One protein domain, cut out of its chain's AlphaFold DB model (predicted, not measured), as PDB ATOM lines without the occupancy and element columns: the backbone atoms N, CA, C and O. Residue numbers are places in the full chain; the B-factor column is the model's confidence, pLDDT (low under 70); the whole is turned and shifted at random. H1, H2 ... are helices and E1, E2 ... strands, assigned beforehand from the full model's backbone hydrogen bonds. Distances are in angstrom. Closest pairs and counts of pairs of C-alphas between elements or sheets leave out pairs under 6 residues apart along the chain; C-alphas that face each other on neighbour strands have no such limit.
ATOM      1  N   SER A   2      -8.349 -86.353  74.258       81.50
ATOM      2  CA  SER A   2      -8.698 -85.315  73.272       81.50
ATOM      3  C   SER A   2      -9.852 -85.797  72.388       81.50
ATOM      4  O   SER A   2      -9.638 -86.350  71.312       81.50
ATOM      5  N   LEU A   3     -11.088 -85.643  72.877       86.62
ATOM      6  CA  LEU A   3     -12.306 -86.130  72.210       86.62
ATOM      7  C   LEU A   3     -12.455 -85.581  70.782       86.62
ATOM      8  O   LEU A   3     -12.882 -86.289  69.876       86.62
ATOM      9  N   SER A   4     -12.014 -84.343  70.557       88.19
ATOM     10  CA  SER A   4     -11.983 -83.712  69.236       88.19
ATOM     11  C   SER A   4     -11.094 -84.449  68.231       88.19
ATOM     12  O   SER A   4     -11.470 -84.568  67.067       88.19
ATOM     13  N   VAL A   5      -9.937 -84.959  68.665       90.00
ATOM     14  CA  VAL A   5      -9.009 -85.721  67.815       90.00
ATOM     15  C   VAL A   5      -9.635 -87.053  67.413       90.00
ATOM     16  O   VAL A   5      -9.596 -87.418  66.242       90.00
ATOM     17  N   VAL A   6     -10.279 -87.738  68.362       92.56
ATOM     18  CA  VAL A   6     -10.943 -89.024  68.108       92.56
ATOM     19  C   VAL A   6     -12.135 -88.865  67.170       92.56
ATOM     20  O   VAL A   6     -12.256 -89.614  66.207       92.56
ATOM     21  N   LEU A   7     -12.984 -87.857  67.386       91.94
ATOM     22  CA  LEU A   7     -14.139 -87.621  66.517       91.94
ATOM     23  C   LEU A   7     -13.734 -87.228  65.096       91.94
ATOM     24  O   LEU A   7     -14.345 -87.707  64.150       91.94
ATOM     25  N   ARG A   8     -12.669 -86.435  64.923       91.25
ATOM     26  CA  ARG A   8     -12.117 -86.139  63.588       91.25
ATOM     27  C   ARG A   8     -11.540 -87.374  62.898       91.25
ATOM     28  O   ARG A   8     -11.548 -87.439  61.675       91.25
ATOM     29  N   TYR A   9     -11.019 -88.327  63.669       91.44
ATOM     30  CA  TYR A   9     -10.519 -89.592  63.140       91.44
ATOM     31  C   TYR A   9     -11.663 -90.525  62.720       91.44
ATOM     32  O   TYR A   9     -11.638 -91.041  61.609       91.44
ATOM     33  N   LEU A  10     -12.680 -90.697  63.572       91.19
ATOM     34  CA  LEU A  10     -13.833 -91.567  63.309       91.19
ATOM     35  C   LEU A  10     -14.794 -90.996  62.256       91.19
ATOM     36  O   LEU A  10     -15.349 -91.737  61.450       91.19
ATOM     37  N   TYR A  11     -14.971 -89.675  62.241       91.94
ATOM     38  CA  TYR A  11     -15.898 -88.967  61.360       91.94
ATOM     39  C   TYR A  11     -15.159 -87.865  60.581       91.94
ATOM     40  O   TYR A  11     -15.428 -86.680  60.773       91.94
ATOM     41  N   PRO A  12     -14.238 -88.215  59.659       89.62
ATOM     42  CA  PRO A  12     -13.405 -87.234  58.954       89.62
ATOM     43  C   PRO A  12     -14.194 -86.302  58.023       89.62
ATOM     44  O   PRO A  12     -13.666 -85.281  57.593       89.62
ATOM     45  N   GLN A  13     -15.437 -86.662  57.691       88.94
ATOM     46  CA  GLN A  13     -16.341 -85.864  56.856       88.94
ATOM     47  C   GLN A  13     -17.294 -84.979  57.671       88.94
ATOM     48  O   GLN A  13     -17.989 -84.155  57.084       88.94
ATOM     49  N   ALA A  14     -17.362 -85.169  58.992       90.81
ATOM     50  CA  ALA A  14     -18.258 -84.407  59.848       90.81
ATOM     51  C   ALA A  14     -17.669 -83.030  60.167       90.81
ATOM     52  O   ALA A  14     -16.479 -82.895  60.460       90.81
ATOM     53  N   ASP A  15     -18.517 -82.007  60.141       87.31
ATOM     54  CA  ASP A  15     -18.182 -80.648  60.541       87.31
ATOM     55  C   ASP A  15     -18.281 -80.509  62.077       87.31
ATOM     56  O   ASP A  15     -19.389 -80.544  62.624       87.31
ATOM     57  N   PRO A  16     -17.165 -80.282  62.799       84.19
ATOM     58  CA  PRO A  16     -17.149 -80.172  64.262       84.19
ATOM     59  C   PRO A  16     -17.900 -78.961  64.838       84.19
ATOM     60  O   PRO A  16     -17.874 -78.755  66.051       84.19
ATOM     61  N   LEU A  17     -18.466 -78.093  63.994       81.94
ATOM     62  CA  LEU A  17     -19.279 -76.950  64.410       81.94
ATOM     63  C   LEU A  17     -20.762 -77.118  64.072       81.94
ATOM     64  O   LEU A  17     -21.586 -76.359  64.585       81.94
ATOM     65  N   ARG A  18     -21.111 -78.066  63.195       86.50
ATOM     66  CA  ARG A  18     -22.487 -78.255  62.701       86.50
ATOM     67  C   ARG A  18     -23.036 -79.632  63.028       86.50
ATOM     68  O   ARG A  18     -24.197 -79.737  63.408       86.50
ATOM     69  N   ASP A  19     -22.201 -80.652  62.895       89.69
ATOM     70  CA  ASP A  19     -22.612 -82.051  62.953       89.69
ATOM     71  C   ASP A  19     -22.464 -82.639  64.359       89.69
ATOM     72  O   ASP A  19     -23.216 -83.526  64.765       89.69
ATOM     73  N   TYR A  20     -21.529 -82.106  65.138       89.31
ATOM     74  CA  TYR A  20     -21.421 -82.348  66.568       89.31
ATOM     75  C   TYR A  20     -20.834 -81.114  67.241       89.31
ATOM     76  O   TYR A  20     -19.993 -80.438  66.662       89.31
ATOM     77  N   VAL A  21     -21.264 -80.809  68.464       86.81
ATOM     78  CA  VAL A  21     -20.736 -79.680  69.241       86.81
ATOM     79  C   VAL A  21     -20.055 -80.226  70.480       86.81
ATOM     80  O   VAL A  21     -20.626 -81.046  71.202       86.81
ATOM     81  N   LEU A  22     -18.832 -79.756  70.723       87.19
ATOM     82  CA  LEU A  22     -18.086 -80.049  71.938       87.19
ATOM     83  C   LEU A  22     -18.225 -78.888  72.919       87.19
ATOM     84  O   LEU A  22     -17.950 -77.743  72.566       87.19
ATOM     85  N   GLY A  23     -18.649 -79.190  74.139       81.44
ATOM     86  CA  GLY A  23     -18.706 -78.247  75.247       81.44
ATOM     87  C   GLY A  23     -17.666 -78.599  76.299       81.44
ATOM     88  O   GLY A  23     -17.399 -79.771  76.550       81.44
ATOM     89  N   ASP A  24     -17.083 -77.581  76.915       75.62
ATOM     90  CA  ASP A  24     -16.302 -77.725  78.139       75.62
ATOM     91  C   ASP A  24     -17.176 -77.205  79.281       75.62
ATOM     92  O   ASP A  24     -17.232 -76.003  79.536       75.62
ATOM     93  N   GLU A  25     -17.949 -78.088  79.919       66.00
ATOM     94  CA  GLU A  25     -18.847 -77.686  81.013       66.00
ATOM     95  C   GLU A  25     -18.095 -77.376  82.327       66.00
ATOM     96  O   GLU A  25     -18.711 -77.193  83.374       66.00
ATOM     97  N   GLY A  26     -16.759 -77.264  82.302       55.31
ATOM     98  CA  GLY A  26     -15.973 -76.710  83.409       55.31
ATOM     99  C   GLY A  26     -15.922 -77.576  84.673       55.31
ATOM    100  O   GLY A  26     -15.412 -77.129  85.698       55.31
ATOM    101  N   LEU A  27     -16.411 -78.818  84.612       59.66
ATOM    102  CA  LEU A  27     -16.406 -79.779  85.725       59.66
ATOM    103  C   LEU A  27     -15.106 -80.601  85.830       59.66
ATOM    104  O   LEU A  27     -15.013 -81.502  86.655       59.66
ATOM    105  N   GLY A  28     -14.078 -80.270  85.041       57.66
ATOM    106  CA  GLY A  28     -12.749 -80.892  85.117       57.66
ATOM    107  C   GLY A  28     -12.575 -82.172  84.292       57.66
ATOM    108  O   GLY A  28     -11.443 -82.625  84.137       57.66
ATOM    109  N   ASP A  29     -13.648 -82.703  83.699       65.06
ATOM    110  CA  ASP A  29     -13.622 -83.943  82.903       65.06
ATOM    111  C   ASP A  29     -13.241 -83.737  81.419       65.06
ATOM    112  O   ASP A  29     -13.149 -84.694  80.647       65.06
ATOM    113  N   GLY A  30     -12.951 -82.496  81.011       68.06
ATOM    114  CA  GLY A  30     -12.577 -82.145  79.639       68.06
ATOM    115  C   GLY A  30     -13.774 -82.014  78.683       68.06
ATOM    116  O   GLY A  30     -14.926 -82.044  79.115       68.06
ATOM    117  N   PRO A  31     -13.517 -81.825  77.374       78.69
ATOM    118  CA  PRO A  31     -14.567 -81.554  76.397       78.69
ATOM    119  C   PRO A  31     -15.500 -82.759  76.208       78.69
ATOM    120  O   PRO A  31     -15.029 -83.866  75.945       78.69
ATOM    121  N   GLN A  32     -16.812 -82.526  76.275       83.44
ATOM    122  CA  GLN A  32     -17.881 -83.513  76.084       83.44
ATOM    123  C   GLN A  32     -18.738 -83.174  74.857       83.44
ATOM    124  O   GLN A  32     -18.821 -82.019  74.447       83.44
ATOM    125  N   ILE A  33     -19.394 -84.176  74.265       86.56
ATOM    126  CA  ILE A  33     -20.350 -83.959  73.168       86.56
ATOM    127  C   ILE A  33     -21.647 -83.417  73.771       86.56
ATOM    128  O   ILE A  33     -22.365 -84.146  74.449       86.56
ATOM    129  N   VAL A  34     -21.947 -82.146  73.508       87.88
ATOM    130  CA  VAL A  34     -23.166 -81.473  73.997       87.88
ATOM    131  C   VAL A  34     -24.298 -81.492  72.972       87.88
ATOM    132  O   VAL A  34     -25.465 -81.384  73.334       87.88
ATOM    133  N   ALA A  35     -23.969 -81.650  71.689       88.00
ATOM    134  CA  ALA A  35     -24.948 -81.829  70.628       88.00
ATOM    135  C   ALA A  35     -24.424 -82.811  69.581       88.00
ATOM    136  O   ALA A  35     -23.236 -82.804  69.253       88.00
ATOM    137  N   TRP A  36     -25.332 -83.620  69.046       91.94
ATOM    138  CA  TRP A  36     -25.065 -84.589  67.993       91.94
ATOM    139  C   TRP A  36     -26.154 -84.478  66.930       91.94
ATOM    140  O   TRP A  36     -27.341 -84.539  67.244       91.94
ATOM    141  N   THR A  37     -25.758 -84.231  65.687       90.56
ATOM    142  CA  THR A  37     -26.659 -83.959  64.554       90.56
ATOM    143  C   THR A  37     -26.386 -84.890  63.366       90.56
ATOM    144  O   THR A  37     -27.090 -84.831  62.365       90.56
ATOM    145  N   LEU A  38     -25.413 -85.799  63.485       89.75
ATOM    146  CA  LEU A  38     -25.175 -86.847  62.494       89.75
ATOM    147  C   LEU A  38     -26.273 -87.916  62.532       89.75
ATOM    148  O   LEU A  38     -26.743 -88.305  63.600       89.75
ATOM    149  N   ASP A  39     -26.596 -88.462  61.358       89.19
ATOM    150  CA  ASP A  39     -27.516 -89.602  61.211       89.19
ATOM    151  C   ASP A  39     -26.936 -90.913  61.780       89.19
ATOM    152  O   ASP A  39     -27.652 -91.892  61.993       89.19
ATOM    153  N   THR A  40     -25.624 -90.952  62.019       87.75
ATOM    154  CA  THR A  40     -24.941 -92.073  62.670       87.75
ATOM    155  C   THR A  40     -25.124 -92.017  64.183       87.75
ATOM    156  O   THR A  40     -25.169 -90.919  64.736       87.75
ATOM    157  N   PRO A  41     -25.151 -93.160  64.893       89.25
ATOM    158  CA  PRO A  41     -25.161 -93.147  66.351       89.25
ATOM    159  C   PRO A  41     -23.917 -92.440  66.910       89.25
ATOM    160  O   PRO A  41     -22.843 -92.472  66.302       89.25
ATOM    161  N   GLN A  42     -24.082 -91.808  68.072       90.25
ATOM    162  CA  GLN A  42     -22.972 -91.268  68.854       90.25
ATOM    163  C   GLN A  42     -22.050 -92.425  69.283       90.25
ATOM    164  O   GLN A  42     -22.571 -93.452  69.728       90.25
ATOM    165  N   PRO A  43     -20.719 -92.275  69.177       90.31
ATOM    166  CA  PRO A  43     -19.792 -93.340  69.540       90.31
ATOM    167  C   PRO A  43     -19.836 -93.630  71.043       90.31
ATOM    168  O   PRO A  43     -19.979 -92.711  71.860       90.31
ATOM    169  N   THR A  44     -19.694 -94.901  71.416       90.44
ATOM    170  CA  THR A  44     -19.643 -95.303  72.828       90.44
ATOM    171  C   THR A  44     -18.292 -94.942  73.458       90.44
ATOM    172  O   THR A  44     -17.304 -94.745  72.745       90.44
TER     173      THR A  44
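What this domain is: This is residues 2 to 44 of the 117 residues of a protein of Deinococcus sp. Leaf326 (UniProt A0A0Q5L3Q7). With little regular structure, this is a short helix, H1, set loosely over one face of a two-stranded hairpin, E1 and E2, whose loop, residues 24 to 31, reaches out along the longest axis. The printed part has 43 residues, of which 17 are in named elements, in the order H1, E1, E2; the class is mixed and the strands are antiparallel. It is compact, with a radius of gyration of the C-alphas of 10.2 A and spans of 28 by 19 by 17 A.

How they stand to each other: H1, residues 3 to 10, has every O i to N i+4 pair within hydrogen-bond range. Its closest C-alphas to E1, residues 20 to 23, are those of Ser 4 and Leu 22, 7.6 A apart. To E2, residues 32 to 36, they are those of Leu 3 and Gln 32, 7.3 A apart. E1 and E2 form an antiparallel hairpin at 148 degrees, with N 21 and O 35 at 2.9 A and N 32 and O 23 at 2.8 A.

Where its parts are: H1 runs 10.5 A from C-alpha 3 at (-12.306, -86.130, 72.210). E1 spans 10.0 A. E2 spans 10.9 A, ending at C-alpha 36 at (-25.065, -84.589, 67.993).

The domain as a whole: The C-alphas farthest apart, of Gln 13 and Leu 27, are 29.5 A apart. The printed part has no cut, and both links are short. Residues 25 to 30 have pLDDT under 70.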